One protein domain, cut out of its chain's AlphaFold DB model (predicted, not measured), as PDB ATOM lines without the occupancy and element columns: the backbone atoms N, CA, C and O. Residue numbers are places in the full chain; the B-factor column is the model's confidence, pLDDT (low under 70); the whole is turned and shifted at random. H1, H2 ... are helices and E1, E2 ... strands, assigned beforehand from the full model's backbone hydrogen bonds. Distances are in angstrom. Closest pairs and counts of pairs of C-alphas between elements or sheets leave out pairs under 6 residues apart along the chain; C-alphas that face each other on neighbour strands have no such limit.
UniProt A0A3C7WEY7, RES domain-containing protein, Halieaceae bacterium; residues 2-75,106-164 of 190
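This is residues 2 to 75 and 106 to 164 of the 190 residues of the protein "RES domain-containing protein" of Halieaceae bacterium (UniProt A0A3C7WEY7). A small antiparallel sheet of three strands, E1, E3 and E2 in that order across it, sits in the middle of an elongated domain, with helices H3, H4 and H5 around it, each only grazing it. Beyond H3, the short helices H1 and H2 lie at one end of the long axis, while the unnamed stretch 106 to 123 reaches the other end. You will find 133 printed residues, with five named helices and four named strands in the order H1 H2 H3 E1 H4 H5 E2 E3 E4. The class is mixed, helices and strands, with 60 residues, under half, in named elements. The whole is compact, with a radius of gyration of the C-alphas of 15.4 A, and spans 49 by 28 by 25 A.

Find C-alpha 2 at (-39.502, -24.831, -39.736), where H1 begins and runs to residue 6. H2 covers residues 11 to 17 and H3 residues 34 to 42, 11.7 A long. Strand E1 is residues 60 to 62, and H4, residues 66 to 75, is 14.4 A long. After the cut, find C-alpha 124 at (-1.433, -22.923, -50.864); from there H5 runs 16.7 A to residue 135. E2, residues 140 to 144, is 13.6 A long, and E3, residues 151 to 155, is 13.0 A long. E4, residues 161 to 164, ends at C-alpha 164 (-29.670, -13.178, -51.783).

Start at the sheet, where E3 is the inner strand. E1 and E3 are antiparallel at 164 degrees, with N 60 and O 155 within hydrogen-bond range at 3.0 A. E2 and E3 form an antiparallel hairpin, with N 152 and O 143 at 2.8 A. H3 only grazes the sheet with residues 36 to 41, H4 with residues 68 to 73, and H5 with residues 129 to 134. The closest C-alphas of H3 and E1, those of Ala 40 and Phe 60, are 5.3 A apart. H2 touches H3, about perpendicular at 85 degrees, closest at the C-alphas of Ala 17 and Ala 39, 6.4 A. H1 is close to H2 but not clearly touching, with the C-alphas of Glu 6 and Leu 13 closest at 7.2 A. E4 pairs with no named strand; its closest C-alpha pair to H3 is Ala 164 and Tyr 36, 6.3 A. In H1, H2, H4 and H5 every O i to N i+4 pair is within hydrogen-bond range; in H3, 3 of 5 are.

The two C-alphas farthest apart, those of Thr 9 and Pro 112, are 49.3 A apart. Residues 76 to 105 are not printed, and C-alphas 75 and 106 stand 25.3 A apart across the cut. The links H2 to H3 and H3 to E1 are long. Confidence is low, under 70, in residues 2 to 17; the mean pLDDT of the printed part is 86.8.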
ATOM      1  N   LEU A   2     -38.780 -23.717 -39.080       32.09
ATOM      2  CA  LEU A   2     -39.502 -24.831 -39.736       32.09
ATOM      3  C   LEU A   2     -38.611 -25.658 -40.694       32.09
ATOM      4  O   LEU A   2     -38.517 -26.870 -40.555       32.09
ATOM      5  N   TYR A   3     -37.825 -24.988 -41.544       35.12
ATOM      6  CA  TYR A   3     -36.894 -25.635 -42.485       35.12
ATOM      7  C   TYR A   3     -35.737 -26.404 -41.806       35.12
ATOM      8  O   TYR A   3     -35.190 -27.332 -42.382       35.12
ATOM      9  N   GLU A   4     -35.359 -26.031 -40.577       41.06
ATOM     10  CA  GLU A   4     -34.281 -26.681 -39.806       41.06
ATOM     11  C   GLU A   4     -34.766 -27.983 -39.146       41.06
ATOM     12  O   GLU A   4     -33.989 -28.915 -38.974       41.06
ATOM     13  N   VAL A   5     -36.060 -28.064 -38.811       43.31
ATOM     14  CA  VAL A   5     -36.694 -29.285 -38.289       43.31
ATOM     15  C   VAL A   5     -37.039 -30.247 -39.432       43.31
ATOM     16  O   VAL A   5     -36.830 -31.450 -39.300       43.31
ATOM     17  N   GLU A   6     -37.495 -29.730 -40.577       32.28
ATOM     18  CA  GLU A   6     -37.829 -30.545 -41.756       32.28
ATOM     19  C   GLU A   6     -36.588 -31.090 -42.491       32.28
ATOM     20  O   GLU A   6     -36.617 -32.218 -42.988       32.28
ATOM     21  N   SER A   7     -35.463 -30.360 -42.519       40.12
ATOM     22  CA  SER A   7     -34.211 -30.853 -43.126       40.12
ATOM     23  C   SER A   7     -33.537 -31.972 -42.319       40.12
ATOM     24  O   SER A   7     -32.762 -32.765 -42.860       40.12
ATOM     25  N   LEU A   8     -33.856 -32.103 -41.026       43.81
ATOM     26  CA  LEU A   8     -33.373 -33.204 -40.193       43.81
ATOM     27  C   LEU A   8     -34.104 -34.524 -40.477       43.81
ATOM     28  O   LEU A   8     -33.538 -35.580 -40.200       43.81
ATOM     29  N   THR A   9     -35.303 -34.502 -41.060       32.78
ATOM     30  CA  THR A   9     -36.124 -35.707 -41.282       32.78
ATOM     31  C   THR A   9     -36.344 -36.046 -42.755       32.78
ATOM     32  O   THR A   9     -36.677 -37.188 -43.065       32.78
ATOM     33  N   ASN A  10     -36.105 -35.105 -43.675       39.44
ATOM     34  CA  ASN A  10     -36.261 -35.313 -45.112       39.44
ATOM     35  C   ASN A  10     -34.893 -35.328 -45.834       39.44
ATOM     36  O   ASN A  10     -34.271 -34.272 -45.968       39.44
ATOM     37  N   PRO A  11     -34.433 -36.485 -46.354       43.97
ATOM     38  CA  PRO A  11     -33.140 -36.621 -47.036       43.97
ATOM     39  C   PRO A  11     -32.939 -35.639 -48.193       43.97
ATOM     40  O   PRO A  11     -31.839 -35.146 -48.404       43.97
ATOM     41  N   ARG A  12     -34.014 -35.295 -48.908       43.28
ATOM     42  CA  ARG A  12     -33.950 -34.409 -50.071       43.28
ATOM     43  C   ARG A  12     -33.766 -32.939 -49.673       43.28
ATOM     44  O   ARG A  12     -33.016 -32.219 -50.317       43.28
ATOM     45  N   LEU A  13     -34.398 -32.514 -48.574       49.62
ATOM     46  CA  LEU A  13     -34.169 -31.190 -47.975       49.62
ATOM     47  C   LEU A  13     -32.816 -31.118 -47.257       49.62
ATOM     48  O   LEU A  13     -32.235 -30.041 -47.158       49.62
ATOM     49  N   ARG A  14     -32.303 -32.252 -46.767       52.12
ATOM     50  CA  ARG A  14     -30.963 -32.353 -46.182       52.12
ATOM     51  C   ARG A  14     -29.869 -32.160 -47.233       52.12
ATOM     52  O   ARG A  14     -28.950 -31.390 -46.985       52.12
ATOM     53  N   ASP A  15     -30.008 -32.789 -48.400       54.50
ATOM     54  CA  ASP A  15     -29.086 -32.601 -49.529       54.50
ATOM     55  C   ASP A  15     -29.089 -31.152 -50.042       54.50
ATOM     56  O   ASP A  15     -28.049 -30.638 -50.431       54.50
ATOM     57  N   GLU A  16     -30.233 -30.460 -50.011       60.94
ATOM     58  CA  GLU A  16     -30.308 -29.038 -50.384       60.94
ATOM     59  C   GLU A  16     -29.769 -28.099 -49.288       60.94
ATOM     60  O   GLU A  16     -29.185 -27.054 -49.590       60.94
ATOM     61  N   ALA A  17     -29.957 -28.450 -48.012       65.69
ATOM     62  CA  ALA A  17     -29.493 -27.657 -46.876       65.69
ATOM     63  C   ALA A  17     -27.991 -27.825 -46.598       65.69
ATOM     64  O   ALA A  17     -27.383 -26.902 -46.051       65.69
ATOM     65  N   GLY A  18     -27.395 -28.959 -46.977       78.50
ATOM     66  CA  GLY A  18     -26.036 -29.356 -46.609       78.50
ATOM     67  C   GLY A  18     -25.888 -29.630 -45.106       78.50
ATOM     68  O   GLY A  18     -26.868 -29.788 -44.374       78.50
ATOM     69  N   ASP A  19     -24.649 -29.656 -44.616       83.69
ATOM     70  CA  ASP A  19     -24.372 -29.825 -43.189       83.69
ATOM     71  C   ASP A  19     -24.398 -28.477 -42.443       83.69
ATOM     72  O   ASP A  19     -23.438 -27.702 -42.434       83.69
ATOM     73  N   LEU A  20     -25.523 -28.197 -41.779       83.00
ATOM     74  CA  LEU A  20     -25.709 -27.002 -40.947       83.00
ATOM     75  C   LEU A  20     -24.779 -26.953 -39.724       83.00
ATOM     76  O   LEU A  20     -24.574 -25.867 -39.172       83.00
ATOM     77  N   TYR A  21     -24.221 -28.083 -39.280       86.00
ATOM     78  CA  TYR A  21     -23.284 -28.114 -38.152       86.00
ATOM     79  C   TYR A  21     -21.917 -27.525 -38.510       86.00
ATOM     80  O   TYR A  21     -21.181 -27.126 -37.607       86.00
ATOM     81  N   LEU A  22     -21.623 -27.349 -39.802       88.38
ATOM     82  CA  LEU A  22     -20.449 -26.611 -40.274       88.38
ATOM     83  C   LEU A  22     -20.540 -25.100 -40.002       88.38
ATOM     84  O   LEU A  22     -19.527 -24.401 -40.079       88.38
ATOM     85  N   VAL A  23     -21.733 -24.590 -39.673       92.12
ATOM     86  CA  VAL A  23     -21.987 -23.164 -39.440       92.12
ATOM     87  C   VAL A  23     -22.375 -22.911 -37.977       92.12
ATOM     88  O   VAL A  23     -23.396 -23.450 -37.518       92.12
ATOM     89  N   PRO A  24     -21.625 -22.055 -37.247       93.31
ATOM     90  CA  PRO A  24     -21.993 -21.618 -35.900       93.31
ATOM     91  C   PRO A  24     -23.417 -21.065 -35.866       93.31
ATOM     92  O   PRO A  24     -23.839 -20.369 -36.791       93.31
ATOM     93  N   ARG A  25     -24.181 -21.373 -34.812       92.19
ATOM     94  CA  ARG A  25     -25.611 -21.015 -34.738       92.19
ATOM     95  C   ARG A  25     -25.834 -19.509 -34.870       92.19
ATOM     96  O   ARG A  25     -26.801 -19.103 -35.505       92.19
ATOM     97  N   GLU A  26     -24.929 -18.708 -34.319       93.50
ATOM     98  CA  GLU A  26     -24.934 -17.245 -34.367       93.50
ATOM     99  C   GLU A  26     -24.657 -16.646 -35.758       93.50
ATOM    100  O   GLU A  26     -24.864 -15.445 -35.956       93.50
ATOM    101  N   ASP A  27     -24.181 -17.464 -36.701       95.50
ATOM    102  CA  ASP A  27     -23.857 -17.059 -38.072       95.50
ATOM    103  C   ASP A  27     -24.883 -17.522 -39.100       95.50
ATOM    104  O   ASP A  27     -24.860 -17.055 -40.243       95.50
ATOM    105  N   ARG A  28     -25.789 -18.422 -38.707       94.69
ATOM    106  CA  ARG A  28     -26.828 -18.949 -39.591       94.69
ATOM    107  C   ARG A  28     -27.794 -17.835 -39.972       94.69
ATOM    108  O   ARG A  28     -28.331 -17.134 -39.117       94.69
ATOM    109  N   VAL A  29     -28.054 -17.714 -41.268       92.75
ATOM    110  CA  VAL A  29     -29.054 -16.789 -41.804       92.75
ATOM    111  C   VAL A  29     -30.343 -17.532 -42.132       92.75
ATOM    112  O   VAL A  29     -30.326 -18.703 -42.508       92.75
ATOM    113  N   ALA A  30     -31.474 -16.846 -41.992       89.50
ATOM    114  CA  ALA A  30     -32.799 -17.372 -42.298       89.50
ATOM    115  C   ALA A  30     -33.630 -16.338 -43.070       89.50
ATOM    116  O   ALA A  30     -33.316 -15.150 -43.074       89.50
ATOM    117  N   GLY A  31     -34.703 -16.804 -43.708       88.44
ATOM    118  CA  GLY A  31     -35.598 -15.978 -44.517       88.44
ATOM    119  C   GLY A  31     -35.334 -16.087 -46.024       88.44
ATOM    120  O   GLY A  31     -34.566 -16.951 -46.462       88.44
ATOM    121  N   PRO A  32     -35.996 -15.247 -46.840       86.75
ATOM    122  CA  PRO A  32     -35.880 -15.296 -48.294       86.75
ATOM    123  C   PRO A  32     -34.424 -15.194 -48.761       86.75
ATOM    124  O   PRO A  32     -33.693 -14.287 -48.363       86.75
ATOM    125  N   GLY A  33     -33.995 -16.142 -49.597       87.31
ATOM    126  CA  GLY A  33     -32.630 -16.185 -50.122       87.31
ATOM    127  C   GLY A  33     -31.583 -16.812 -49.202       87.31
ATOM    128  O   GLY A  33     -30.451 -17.016 -49.639       87.31
ATOM    129  N   ALA A  34     -31.927 -17.158 -47.959       90.75
ATOM    130  CA  ALA A  34     -30.973 -17.740 -47.015       90.75
ATOM    131  C   ALA A  34     -30.346 -19.041 -47.531       90.75
ATOM    132  O   ALA A  34     -29.160 -19.251 -47.311       90.75
ATOM    133  N   SER A  35     -31.089 -19.870 -48.271       89.12
ATOM    134  CA  SER A  35     -30.554 -21.096 -48.880       89.12
ATOM    135  C   SER A  35     -29.394 -20.816 -49.841       89.12
ATOM    136  O   SER A  35     -28.389 -21.514 -49.790       89.12
ATOM    137  N   TYR A  36     -29.467 -19.749 -50.647       91.00
ATOM    138  CA  TYR A  36     -28.374 -19.345 -51.541       91.00
ATOM    139  C   TYR A  36     -27.108 -18.941 -50.788       91.00
ATOM    140  O   TYR A  36     -26.005 -19.206 -51.259       91.00
ATOM    141  N   ILE A  37     -27.260 -18.294 -49.631       94.25
ATOM    142  CA  ILE A  37     -26.129 -17.907 -48.784       94.25
ATOM    143  C   ILE A  37     -25.578 -19.145 -48.080       94.25
ATOM    144  O   ILE A  37     -24.398 -19.454 -48.218       94.25
ATOM    145  N   MET A  38     -26.438 -19.865 -47.355       94.50
ATOM    146  CA  MET A  38     -26.068 -20.998 -46.510       94.50
ATOM    147  C   MET A  38     -25.435 -22.135 -47.307       94.50
ATOM    148  O   MET A  38     -24.478 -22.721 -46.812       94.50
ATOM    149  N   ALA A  39     -25.872 -22.387 -48.546       90.38
ATOM    150  CA  ALA A  39     -25.310 -23.443 -49.386       90.38
ATOM    151  C   ALA A  39     -23.784 -23.330 -49.558       90.38
ATOM    152  O   ALA A  39     -23.104 -24.354 -49.577       90.38
ATOM    153  N   ALA A  40     -23.230 -22.111 -49.615       91.12
ATOM    154  CA  ALA A  40     -21.784 -21.898 -49.717       91.12
ATOM    155  C   ALA A  40     -21.009 -22.310 -48.452       91.12
ATOM    156  O   ALA A  40     -19.796 -22.497 -48.516       91.12
ATOM    157  N   PHE A  41     -21.699 -22.431 -47.314       94.44
ATOM    158  CA  PHE A  41     -21.125 -22.734 -46.003       94.44
ATOM    159  C   PHE A  41     -21.422 -24.159 -45.527       94.44
ATOM    160  O   PHE A  41     -20.648 -24.710 -44.751       94.44
ATOM    161  N   THR A  42     -22.509 -24.757 -46.008       92.00
ATOM    162  CA  THR A  42     -22.966 -26.095 -45.609       92.00
ATOM    163  C   THR A  42     -22.507 -27.210 -46.552       92.00
ATOM    164  O   THR A  42     -22.604 -28.383 -46.205       92.00
ATOM    165  N   HIS A  43     -21.960 -26.861 -47.720       86.25
ATOM    166  CA  HIS A  43     -21.352 -27.794 -48.674       86.25
ATOM    167  C   HIS A  43     -19.841 -27.572 -48.731       86.25
ATOM    168  O   HIS A  43     -19.297 -27.106 -49.738       86.25
ATOM    169  N   ALA A  44     -19.157 -27.839 -47.617       84.44
ATOM    170  CA  ALA A  44     -17.705 -27.728 -47.578       84.44
ATOM    171  C   ALA A  44     -17.057 -28.642 -48.640       84.44
ATOM    172  O   ALA A  44     -17.539 -29.756 -48.866       84.44
ATOM    173  N   PRO A  45     -15.971 -28.201 -49.300       83.44
ATOM    174  CA  PRO A  45     -15.269 -29.041 -50.264       83.44
ATOM    175  C   PRO A  45     -14.732 -30.315 -49.602       83.44
ATOM    176  O   PRO A  45     -14.038 -30.245 -48.590       83.44
ATOM    177  N   THR A  46     -15.023 -31.476 -50.191       81.75
ATOM    178  CA  THR A  46     -14.594 -32.795 -49.684       81.75
ATOM    179  C   THR A  46     -13.463 -33.422 -50.501       81.75
ATOM    180  O   THR A  46     -12.874 -34.414 -50.086       81.75
ATOM    181  N   ASP A  47     -13.109 -32.830 -51.644       79.56
ATOM    182  CA  ASP A  47     -12.067 -33.315 -52.560       79.56
ATOM    183  C   ASP A  47     -10.631 -32.947 -52.127       79.56
ATOM    184  O   ASP A  47      -9.664 -33.251 -52.827       79.56
ATOM    185  N   GLY A  48     -10.490 -32.253 -50.991       78.00
ATOM    186  CA  GLY A  48      -9.219 -31.787 -50.426       78.00
ATOM    187  C   GLY A  48      -8.579 -30.598 -51.154       78.00
ATOM    188  O   GLY A  48      -7.525 -30.109 -50.719       78.00
ATOM    189  N   ARG A  49      -9.185 -30.110 -52.244       82.81
ATOM    190  CA  ARG A  49      -8.644 -29.012 -53.059       82.81
ATOM    191  C   ARG A  49      -9.176 -27.665 -52.627       82.81
ATOM    192  O   ARG A  49      -8.389 -26.728 -52.557       82.81
ATOM    193  N   GLY A  50     -10.475 -27.583 -52.349       90.00
ATOM    194  CA  GLY A  50     -11.147 -26.358 -51.929       90.00
ATOM    195  C   GLY A  50     -10.994 -25.169 -52.885       90.00
ATOM    196  O   GLY A  50     -10.734 -25.312 -54.082       90.00
ATOM    197  N   GLY A  51     -11.215 -23.968 -52.352       91.69
ATOM    198  CA  GLY A  51     -11.065 -22.701 -53.064       91.69
ATOM    199  C   GLY A  51      -9.757 -21.984 -52.732       91.69
ATOM    200  O   GLY A  51      -8.865 -22.513 -52.071       91.69
ATOM    201  N   ARG A  52      -9.630 -20.737 -53.197       94.56
ATOM    202  CA  ARG A  52      -8.402 -19.944 -53.028       94.56
ATOM    203  C   ARG A  52      -8.079 -19.644 -51.565       94.56
ATOM    204  O   ARG A  52      -6.910 -19.622 -51.205       94.56
ATOM    205  N   PHE A  53      -9.099 -19.422 -50.742       97.06
ATOM    206  CA  PHE A  53      -8.984 -19.088 -49.321       97.06
ATOM    207  C   PHE A  53      -9.670 -20.126 -48.419       97.06
ATOM    208  O   PHE A  53     -10.033 -19.809 -47.294       97.06
ATOM    209  N   ASN A  54      -9.882 -21.355 -48.896       95.62
ATOM    210  CA  ASN A  54     -10.438 -22.444 -48.090       95.62
ATOM    211  C   ASN A  54     -10.029 -23.810 -48.632       95.62
ATOM    212  O   ASN A  54      -9.922 -23.973 -49.844       95.62
ATOM    213  N   ARG A  55      -9.855 -24.794 -47.748       93.56
ATOM    214  CA  ARG A  55      -9.610 -26.188 -48.143       93.56
ATOM    215  C   ARG A  55     -10.809 -27.088 -47.862       93.56
ATOM    216  O   ARG A  55     -11.229 -27.817 -48.746       93.56
ATOM    217  N   ASP A  56     -11.348 -26.991 -46.656       92.12
ATOM    218  CA  ASP A  56     -12.265 -27.955 -46.032       92.12
ATOM    219  C   ASP A  56     -13.427 -27.271 -45.285       92.12
ATOM    220  O   ASP A  56     -14.163 -27.895 -44.526       92.12
ATOM    221  N   PHE A  57     -13.613 -25.970 -45.505       94.06
ATOM    222  CA  PHE A  57     -14.730 -25.191 -44.977       94.06
ATOM    223  C   PHE A  57     -15.367 -24.360 -46.082       94.06
ATOM    224  O   PHE A  57     -14.742 -24.089 -47.109       94.06
ATOM    225  N   GLY A  58     -16.617 -23.959 -45.890       93.75
ATOM    226  CA  GLY A  58     -17.337 -23.181 -46.886       93.75
ATOM    227  C   GLY A  58     -16.997 -21.689 -46.870       93.75
ATOM    228  O   GLY A  58     -16.733 -21.101 -45.821       93.75
ATOM    229  N   VAL A  59     -16.990 -21.084 -48.056       96.31
ATOM    230  CA  VAL A  59     -16.700 -19.662 -48.286       96.31
ATOM    231  C   VAL A  59     -17.600 -19.164 -49.399       96.31
ATOM    232  O   VAL A  59     -17.680 -19.781 -50.464       96.31
ATOM    233  N   PHE A  60     -18.235 -18.014 -49.188       95.94
ATOM    234  CA  PHE A  60     -19.010 -17.361 -50.234       95.94
ATOM    235  C   PHE A  60     -18.109 -16.404 -51.015       95.94
ATOM    236  O   PHE A  60     -17.698 -15.355 -50.512       95.94
ATOM    237  N   TYR A  61     -17.797 -16.775 -52.255       95.50
ATOM    238  CA  TYR A  61     -17.022 -15.947 -53.172       95.50
ATOM    239  C   TYR A  61     -17.943 -15.043 -53.989       95.50
ATOM    240  O   TYR A  61     -18.873 -15.521 -54.636       95.50
ATOM    241  N   CYS A  62     -17.678 -13.738 -53.992       95.38
ATOM    242  CA  CYS A  62     -18.452 -12.786 -54.784       95.38
ATOM    243  C   CYS A  62     -17.619 -11.608 -55.286       95.38
ATOM    244  O   CYS A  62     -16.455 -11.434 -54.937       95.38
ATOM    245  N   THR A  63     -18.214 -10.809 -56.162       95.12
ATOM    246  CA  THR A  63     -17.591  -9.648 -56.801       95.12
ATOM    247  C   THR A  63     -18.700  -8.676 -57.220       95.12
ATOM    248  O   THR A  63     -19.812  -9.131 -57.505       95.12
ATOM    249  N   PRO A  64     -18.456  -7.350 -57.260       93.44
ATOM    250  CA  PRO A  64     -19.495  -6.395 -57.625       93.44
ATOM    251  C   PRO A  64     -19.717  -6.348 -59.143       93.44
ATOM    252  O   PRO A  64     -20.711  -5.790 -59.608       93.44
ATOM    253  N   ARG A  65     -18.807  -6.934 -59.937       90.44
ATOM    254  CA  ARG A  65     -18.876  -6.950 -61.402       90.44
ATOM    255  C   ARG A  65     -19.347  -8.315 -61.887       90.44
ATOM    256  O   ARG A  65     -18.623  -9.300 -61.786       90.44
ATOM    257  N   GLN A  66     -20.527  -8.362 -62.503       88.88
ATOM    258  CA  GLN A  66     -21.088  -9.611 -63.031       88.88
ATOM    259  C   GLN A  66     -20.162 -10.303 -64.044       88.88
ATOM    260  O   GLN A  66     -20.112 -11.528 -64.071       88.88
ATOM    261  N   GLN A  67     -19.408  -9.542 -64.845       87.50
ATOM    262  CA  GLN A  67     -18.445 -10.119 -65.787       87.50
ATOM    263  C   GLN A  67     -17.332 -10.896 -65.067       87.50
ATOM    264  O   GLN A  67     -17.081 -12.040 -65.416       87.50
ATOM    265  N   VAL A  68     -16.760 -10.333 -63.994       87.44
ATOM    266  CA  VAL A  68     -15.733 -11.015 -63.185       87.44
ATOM    267  C   VAL A  68     -16.301 -12.295 -62.571       87.44
ATOM    268  O   VAL A  68     -15.639 -13.327 -62.586       87.44
ATOM    269  N   ALA A  69     -17.551 -12.259 -62.088       89.25
ATOM    270  CA  ALA A  69     -18.206 -13.451 -61.549       89.25
ATOM    271  C   ALA A  69     -18.298 -14.556 -62.609       89.25
ATOM    272  O   ALA A  69     -17.950 -15.696 -62.319       89.25
ATOM    273  N   ARG A  70     -18.714 -14.203 -63.835       90.44
ATOM    274  CA  ARG A  70     -18.819 -15.135 -64.966       90.44
ATOM    275  C   ARG A  70     -17.469 -15.731 -65.348       90.44
ATOM    276  O   ARG A  70     -17.391 -16.944 -65.514       90.44
ATOM    277  N   ASP A  71     -16.427 -14.911 -65.463       87.94
ATOM    278  CA  ASP A  71     -15.093 -15.366 -65.873       87.94
ATOM    279  C   ASP A  71     -14.504 -16.350 -64.845       87.94
ATOM    280  O   ASP A  71     -13.990 -17.415 -65.204       87.94
ATOM    281  N   GLU A  72     -14.654 -16.041 -63.554       87.25
ATOM    282  CA  GLU A  72     -14.225 -16.911 -62.455       87.25
ATOM    283  C   GLU A  72     -14.997 -18.241 -62.451       87.25
ATOM    284  O   GLU A  72     -14.394 -19.320 -62.409       87.25
ATOM    285  N   THR A  73     -16.332 -18.201 -62.545       91.06
ATOM    286  CA  THR A  73     -17.146 -19.426 -62.541       91.06
ATOM    287  C   THR A  73     -16.955 -20.257 -63.805       91.06
ATOM    288  O   THR A  73     -16.983 -21.486 -63.723       91.06
ATOM    289  N   ALA A  74     -16.717 -19.631 -64.960       92.50
ATOM    290  CA  ALA A  74     -16.440 -20.325 -66.214       92.50
ATOM    291  C   ALA A  74     -15.120 -21.094 -66.140       92.50
ATOM    292  O   ALA A  74     -15.084 -22.279 -66.477       92.50
ATOM    293  N   PHE A  75     -14.060 -20.468 -65.622       89.31
ATOM    294  CA  PHE A  75     -12.787 -21.148 -65.402       89.31
ATOM    295  C   PHE A  75     -12.947 -22.357 -64.474       89.31
ATOM    296  O   PHE A  75     -12.502 -23.462 -64.795       89.31
ATOM    297  N   HIS A 106     -10.815  -7.907 -44.107       98.19
ATOM    298  CA  HIS A 106      -9.386  -7.675 -44.312       98.19
ATOM    299  C   HIS A 106      -9.138  -7.255 -45.767       98.19
ATOM    300  O   HIS A 106      -9.791  -7.749 -46.686       98.19
ATOM    301  N   ASP A 107      -8.181  -6.353 -45.992       97.75
ATOM    302  CA  ASP A 107      -7.887  -5.830 -47.328       97.75
ATOM    303  C   ASP A 107      -6.551  -6.360 -47.861       97.75
ATOM    304  O   ASP A 107      -5.498  -5.738 -47.697       97.75
ATOM    305  N   ALA A 108      -6.600  -7.508 -48.539       97.25
ATOM    306  CA  ALA A 108      -5.435  -8.086 -49.206       97.25
ATOM    307  C   ALA A 108      -5.011  -7.305 -50.454       97.25
ATOM    308  O   ALA A 108      -3.903  -7.519 -50.936       97.25
ATOM    309  N   ARG A 109      -5.821  -6.365 -50.964       96.06
ATOM    310  CA  ARG A 109      -5.448  -5.566 -52.148       96.06
ATOM    311  C   ARG A 109      -4.242  -4.660 -51.896       96.06
ATOM    312  O   ARG A 109      -3.643  -4.177 -52.854       96.06
ATOM    313  N   ARG A 110      -3.901  -4.436 -50.621       95.19
ATOM    314  CA  ARG A 110      -2.687  -3.736 -50.174       95.19
ATOM    315  C   ARG A 110      -1.414  -4.542 -50.442       95.19
ATOM    316  O   ARG A 110      -0.327  -3.975 -50.475       95.19
ATOM    317  N   LEU A 111      -1.542  -5.855 -50.625       95.94
ATOM    318  CA  LEU A 111      -0.441  -6.721 -51.017       95.94
ATOM    319  C   LEU A 111      -0.195  -6.588 -52.526       95.94
ATOM    320  O   LEU A 111      -1.143  -6.440 -53.303       95.94
ATOM    321  N   PRO A 112       1.066  -6.663 -52.980       94.94
ATOM    322  CA  PRO A 112       1.366  -6.573 -54.402       94.94
ATOM    323  C   PRO A 112       0.798  -7.785 -55.155       94.94
ATOM    324  O   PRO A 112       0.759  -8.886 -54.615       94.94
ATOM    325  N   ARG A 113       0.448  -7.629 -56.441       92.88
ATOM    326  CA  ARG A 113      -0.093  -8.732 -57.270       92.88
ATOM    327  C   ARG A 113       0.838  -9.948 -57.396       92.88
ATOM    328  O   ARG A 113       0.367 -11.033 -57.687       92.88
ATOM    329  N   ARG A 114       2.141  -9.771 -57.148       94.75
ATOM    330  CA  ARG A 114       3.141 -10.857 -57.086       94.75
ATOM    331  C   ARG A 114       3.123 -11.649 -55.772       94.75
ATOM    332  O   ARG A 114       3.889 -12.591 -55.622       94.75
ATOM    333  N   HIS A 115       2.341 -11.217 -54.782       97.69
ATOM    334  CA  HIS A 115       2.267 -11.888 -53.489       97.69
ATOM    335  C   HIS A 115       1.713 -13.314 -53.668       97.69
ATOM    336  O   HIS A 115       0.740 -13.472 -54.405       97.69
ATOM    337  N   PRO A 116       2.237 -14.336 -52.964       97.50
ATOM    338  CA  PRO A 116       1.865 -15.739 -53.193       97.50
ATOM    339  C   PRO A 116       0.365 -16.074 -53.112       97.50
ATOM    340  O   PRO A 116      -0.087 -17.039 -53.711       97.50
ATOM    341  N   ILE A 117      -0.449 -15.279 -52.407       97.31
ATOM    342  CA  ILE A 117      -1.916 -15.477 -52.365       97.31
ATOM    343  C   ILE A 117      -2.596 -15.270 -53.733       97.31
ATOM    344  O   ILE A 117      -3.727 -15.718 -53.939       97.31
ATOM    345  N   TYR A 118      -1.917 -14.567 -54.643       96.50
ATOM    346  CA  TYR A 118      -2.366 -14.251 -55.997       96.50
ATOM    347  C   TYR A 118      -1.779 -15.188 -57.055       96.50
ATOM    348  O   TYR A 118      -1.985 -14.952 -58.242       96.50
ATOM    349  N   ASP A 119      -1.097 -16.260 -56.647       94.69
ATOM    350  CA  ASP A 119      -0.611 -17.283 -57.568       94.69
ATOM    351  C   ASP A 119      -1.799 -17.887 -58.365       94.69
ATOM    352  O   ASP A 119      -2.814 -18.290 -57.772       94.69
ATOM    353  N   PRO A 120      -1.760 -17.877 -59.711       90.19
ATOM    354  CA  PRO A 120      -2.860 -18.366 -60.539       90.19
ATOM    355  C   PRO A 120      -3.059 -19.884 -60.449       90.19
ATOM    356  O   PRO A 120      -4.202 -20.339 -60.585       90.19
ATOM    357  N   ASP A 121      -1.995 -20.632 -60.162       89.38
ATOM    358  CA  ASP A 121      -1.948 -22.092 -60.242       89.38
ATOM    359  C   ASP A 121      -1.882 -22.757 -58.859       89.38
ATOM    360  O   ASP A 121      -2.338 -23.893 -58.691       89.38
ATOM    361  N   SER A 122      -1.392 -22.039 -57.842       92.38
ATOM    362  CA  SER A 122      -1.305 -22.516 -56.459       92.38
ATOM    363  C   SER A 122      -2.221 -21.752 -55.507       92.38
ATOM    364  O   SER A 122      -2.196 -20.527 -55.408       92.38
ATOM    365  N   TYR A 123      -3.020 -22.489 -54.732       94.62
ATOM    366  CA  TYR A 123      -3.871 -21.919 -53.678       94.62
ATOM    367  C   TYR A 123      -3.242 -22.041 -52.286       94.62
ATOM    368  O   TYR A 123      -3.845 -21.598 -51.316       94.62
ATOM    369  N   ALA A 124      -2.026 -22.584 -52.160       96.50
ATOM    370  CA  ALA A 124      -1.433 -22.923 -50.864       96.50
ATOM    371  C   ALA A 124      -1.331 -21.718 -49.909       96.50
ATOM    372  O   ALA A 124      -1.805 -21.780 -48.775       96.50
ATOM    373  N   ALA A 125      -0.776 -20.596 -50.380       97.75
ATOM    374  CA  ALA A 125      -0.638 -19.390 -49.563       97.75
ATOM    375  C   ALA A 125      -1.992 -18.737 -49.240       97.75
ATOM    376  O   ALA A 125      -2.201 -18.253 -48.128       97.75
ATOM    377  N   GLY A 126      -2.922 -18.735 -50.201       97.75
ATOM    378  CA  GLY A 126      -4.279 -18.230 -49.988       97.75
ATOM    379  C   GLY A 126      -5.043 -19.071 -48.965       97.75
ATOM    380  O   GLY A 126      -5.667 -18.524 -48.061       97.75
ATOM    381  N   GLN A 127      -4.934 -20.395 -49.033       97.88
ATOM    382  CA  GLN A 127      -5.576 -21.310 -48.093       97.88
ATOM    383  C   GLN A 127      -5.009 -21.156 -46.687       97.88
ATOM    384  O   GLN A 127      -5.790 -21.079 -45.745       97.88
ATOM    385  N   ALA A 128      -3.686 -21.027 -46.539       98.00
ATOM    386  CA  ALA A 128      -3.066 -20.748 -45.244       98.00
ATOM    387  C   ALA A 128      -3.607 -19.447 -44.619       98.00
ATOM    388  O   ALA A 128      -3.998 -19.437 -43.453       98.00
ATOM    389  N   LEU A 129      -3.714 -18.373 -45.413       98.31
ATOM    390  CA  LEU A 129      -4.339 -17.124 -44.972       98.31
ATOM    391  C   LEU A 129      -5.818 -17.325 -44.607       98.31
ATOM    392  O   LEU A 129      -6.276 -16.825 -43.585       98.31
ATOM    393  N   GLY A 130      -6.564 -18.060 -45.426       98.00
ATOM    394  CA  GLY A 130      -7.974 -18.356 -45.195       98.00
ATOM    395  C   GLY A 130      -8.233 -19.097 -43.884       98.00
ATOM    396  O   GLY A 130      -9.107 -18.690 -43.124       98.00
ATOM    397  N   HIS A 131      -7.438 -20.128 -43.582       97.75
ATOM    398  CA  HIS A 131      -7.495 -20.836 -42.299       97.75
ATOM    399  C   HIS A 131      -7.214 -19.892 -41.128       97.75
ATOM    400  O   HIS A 131      -8.015 -19.822 -40.202       97.75
ATOM    401  N   HIS A 132      -6.148 -19.092 -41.217       98.19
ATOM    402  CA  HIS A 132      -5.825 -18.115 -40.178       98.19
ATOM    403  C   HIS A 132      -6.977 -17.123 -39.926       98.19
ATOM    404  O   HIS A 132      -7.343 -16.866 -38.779       98.19
ATOM    405  N   LEU A 133      -7.590 -16.591 -40.989       98.06
ATOM    406  CA  LEU A 133      -8.707 -15.649 -40.877       98.06
ATOM    407  C   LEU A 133      -9.987 -16.306 -40.342       98.06
ATOM    408  O   LEU A 133     -10.730 -15.670 -39.590       98.06
ATOM    409  N   ARG A 134     -10.239 -17.569 -40.698       96.25
ATOM    410  CA  ARG A 134     -11.348 -18.353 -40.145       96.25
ATOM    411  C   ARG A 134     -11.171 -18.586 -38.647       96.25
ATOM    412  O   ARG A 134     -12.119 -18.361 -37.896       96.25
ATOM    413  N   ASP A 135      -9.981 -18.987 -38.210       96.56
ATOM    414  CA  ASP A 135      -9.684 -19.250 -36.796       96.56
ATOM    415  C   ASP A 135      -9.784 -17.967 -35.955       96.56
ATOM    416  O   ASP A 135     -10.279 -17.987 -34.828       96.56
ATOM    417  N   ALA A 136      -9.436 -16.822 -36.550       97.25
ATOM    418  CA  ALA A 136      -9.646 -15.492 -35.978       97.25
ATOM    419  C   ALA A 136     -11.113 -15.001 -36.024       97.25
ATOM    420  O   ALA A 136     -11.390 -13.866 -35.635       97.25
ATOM    421  N   ARG A 137     -12.063 -15.824 -36.498       96.06
ATOM    422  CA  ARG A 137     -13.498 -15.498 -36.650       96.06
ATOM    423  C   ARG A 137     -13.778 -14.248 -37.494       96.06
ATOM    424  O   ARG A 137     -14.777 -13.551 -37.275       96.06
ATOM    425  N   SER A 138     -12.917 -13.980 -38.472       97.81
ATOM    426  CA  SER A 138     -13.062 -12.859 -39.400       97.81
ATOM    427  C   SER A 138     -14.325 -12.985 -40.256       97.81
ATOM    428  O   SER A 138     -14.759 -14.090 -40.585       97.81
ATOM    429  N   PHE A 139     -14.901 -11.855 -40.672       98.19
ATOM    430  CA  PHE A 139     -16.025 -11.850 -41.612       98.19
ATOM    431  C   PHE A 139     -15.600 -12.156 -43.051       98.19
ATOM    432  O   PHE A 139     -16.406 -12.680 -43.827       98.19
ATOM    433  N   GLY A 140     -14.342 -11.896 -43.411       97.75
ATOM    434  CA  GLY A 140     -13.852 -12.192 -44.750       97.75
ATOM    435  C   GLY A 140     -12.659 -11.364 -45.201       97.75
ATOM    436  O   GLY A 140     -12.007 -10.647 -44.438       97.75
ATOM    437  N   LEU A 141     -12.394 -11.478 -46.496       97.88
ATOM    438  CA  LEU A 141     -11.247 -10.902 -47.176       97.88
ATOM    439  C   LEU A 141     -11.683 -10.257 -48.490       97.88
ATOM    440  O   LEU A 141     -12.335 -10.895 -49.318       97.88
ATOM    441  N   ARG A 142     -11.256  -9.019 -48.719       97.81
ATOM    442  CA  ARG A 142     -11.305  -8.350 -50.020       97.81
ATOM    443  C   ARG A 142      -9.950  -8.480 -50.712       97.81
ATOM    444  O   ARG A 142      -8.914  -8.203 -50.109       97.81
ATOM    445  N   TYR A 143      -9.945  -8.891 -51.976       97.19
ATOM    446  CA  TYR A 143      -8.727  -9.201 -52.728       97.19
ATOM    447  C   TYR A 143      -8.874  -8.854 -54.219       97.19
ATOM    448  O   TYR A 143      -9.982  -8.682 -54.719       97.19
ATOM    449  N   HIS A 144      -7.757  -8.718 -54.938       95.19
ATOM    450  CA  HIS A 144      -7.772  -8.537 -56.393       95.19
ATOM    451  C   HIS A 144      -8.237  -9.809 -57.106       95.19
ATOM    452  O   HIS A 144      -7.792 -10.898 -56.741       95.19
ATOM    453  N   SER A 145      -9.043  -9.686 -58.164       91.25
ATOM    454  CA  SER A 145      -9.254 -10.821 -59.072       91.25
ATOM    455  C   SER A 145      -7.911 -11.262 -59.660       91.25
ATOM    456  O   SER A 145      -7.076 -10.436 -60.046       91.25
ATOM    457  N   VAL A 146      -7.692 -12.576 -59.708       87.56
ATOM    458  CA  VAL A 146      -6.471 -13.169 -60.276       87.56
ATOM    459  C   VAL A 146      -6.597 -13.335 -61.791       87.56
ATOM    460  O   VAL A 146      -5.584 -13.347 -62.485       87.56
ATOM    461  N   ARG A 147      -7.826 -13.406 -62.315       81.00
ATOM    462  CA  ARG A 147      -8.108 -13.680 -63.734       81.00
ATOM    463  C   ARG A 147      -8.472 -12.444 -64.554       81.00
ATOM    464  O   ARG A 147      -8.629 -12.555 -65.764       81.00
ATOM    465  N   GLY A 148      -8.574 -11.278 -63.922       77.38
ATOM    466  CA  GLY A 148      -8.863 -10.024 -64.605       77.38
ATOM    467  C   GLY A 148      -8.687  -8.803 -63.712       77.38
ATOM    468  O   GLY A 148      -8.081  -8.859 -62.637       77.38
ATOM    469  N   GLU A 149      -9.233  -7.684 -64.175       83.00
ATOM    470  CA  GLU A 149      -9.313  -6.456 -63.396       83.00
ATOM    471  C   GLU A 149     -10.538  -6.454 -62.480       83.00
ATOM    472  O   GLU A 149     -11.620  -6.929 -62.832       83.00
ATOM    473  N   GLY A 150     -10.372  -5.866 -61.300       87.44
ATOM    474  CA  GLY A 150     -11.431  -5.718 -60.314       87.44
ATOM    475  C   GLY A 150     -11.149  -6.459 -59.017       87.44
ATOM    476  O   GLY A 150     -10.081  -7.035 -58.795       87.44
ATOM    477  N   GLU A 151     -12.136  -6.400 -58.135       92.06
ATOM    478  CA  GLU A 151     -12.056  -6.944 -56.791       92.06
ATOM    479  C   GLU A 151     -13.033  -8.092 -56.587       92.06
ATOM    480  O   GLU A 151     -14.123  -8.146 -57.167       92.06
ATOM    481  N   CYS A 152     -12.617  -8.993 -55.715       95.50
ATOM    482  CA  CYS A 152     -13.384 -10.127 -55.261       95.50
ATOM    483  C   CYS A 152     -13.399 -10.138 -53.734       95.50
ATOM    484  O   CYS A 152     -12.555  -9.543 -53.055       95.50
ATOM    485  N   PHE A 153     -14.370 -10.857 -53.201       97.81
ATOM    486  CA  PHE A 153     -14.606 -11.022 -51.784       97.81
ATOM    487  C   PHE A 153     -14.684 -12.510 -51.480       97.81
ATOM    488  O   PHE A 153     -15.301 -13.270 -52.226       97.81
ATOM    489  N   ALA A 154     -14.027 -12.921 -50.404       97.81
ATOM    490  CA  ALA A 154     -14.166 -14.232 -49.797       97.81
ATOM    491  C   ALA A 154     -14.810 -14.011 -48.430       97.81
ATOM    492  O   ALA A 154     -14.165 -13.502 -47.515       97.81
ATOM    493  N   VAL A 155     -16.102 -14.313 -48.326       98.31
ATOM    494  CA  VAL A 155     -16.874 -14.130 -47.096       98.31
ATOM    495  C   VAL A 155     -16.837 -15.426 -46.299       98.31
ATOM    496  O   VAL A 155     -17.207 -16.484 -46.815       98.31
ATOM    497  N   PHE A 156     -16.399 -15.338 -45.047       97.81
ATOM    498  CA  PHE A 156     -16.212 -16.495 -44.166       97.81
ATOM    499  C   PHE A 156     -17.389 -16.732 -43.222       97.81
ATOM    500  O   PHE A 156     -17.511 -17.824 -42.673       97.81
ATOM    501  N   ARG A 157     -18.273 -15.740 -43.048       97.38
ATOM    502  CA  ARG A 157     -19.420 -15.835 -42.136       97.38
ATOM    503  C   ARG A 157     -20.728 -15.491 -42.855       97.38
ATOM    504  O   ARG A 157     -20.862 -14.360 -43.327       97.38
ATOM    505  N   PRO A 158     -21.708 -16.414 -42.921       96.44
ATOM    506  CA  PRO A 158     -22.936 -16.210 -43.690       96.44
ATOM    507  C   PRO A 158     -23.718 -14.952 -43.300       96.44
ATOM    508  O   PRO A 158     -24.243 -14.271 -44.176       96.44
ATOM    509  N   ARG A 159     -23.733 -14.582 -42.014       96.38
ATOM    510  CA  ARG A 159     -24.399 -13.365 -41.513       96.38
ATOM    511  C   ARG A 159     -23.873 -12.036 -42.075       96.38
ATOM    512  O   ARG A 159     -24.549 -11.025 -41.923       96.38
ATOM    513  N   ALA A 160     -22.705 -12.020 -42.723       97.75
ATOM    514  CA  ALA A 160     -22.235 -10.842 -43.459       97.75
ATOM    515  C   ALA A 160     -23.009 -10.621 -44.769       97.75
ATOM    516  O   ALA A 160     -22.846  -9.584 -45.409       97.75
ATOM    517  N   LEU A 161     -23.832 -11.580 -45.193       97.50
ATOM    518  CA  LEU A 161     -24.612 -11.520 -46.420       97.50
ATOM    519  C   LEU A 161     -26.104 -11.441 -46.110       97.50
ATOM    520  O   LEU A 161     -26.608 -12.041 -45.162       97.50
ATOM    521  N   SER A 162     -26.837 -10.731 -46.959       95.69
ATOM    522  CA  SER A 162     -28.294 -10.684 -46.910       95.69
ATOM    523  C   SER A 162     -28.904 -10.533 -48.300       95.69
ATOM    524  O   SER A 162     -28.198 -10.379 -49.300       95.69
ATOM    525  N   THR A 163     -30.235 -10.632 -48.368       92.50
ATOM    526  CA  THR A 163     -31.034 -10.368 -49.579       92.50
ATOM    527  C   THR A 163     -30.534 -11.118 -50.821       92.50
ATOM    528  O   THR A 163     -30.457 -10.542 -51.908       92.50
ATOM    529  N   ALA A 164     -30.129 -12.381 -50.658       94.00
ATOM    530  CA  ALA A 164     -29.670 -13.178 -51.783       94.00
ATOM    531  C   ALA A 164     -30.842 -13.551 -52.695       94.00
ATOM    532  O   ALA A 164     -31.876 -14.035 -52.245       94.00
TER     533      ALA A 164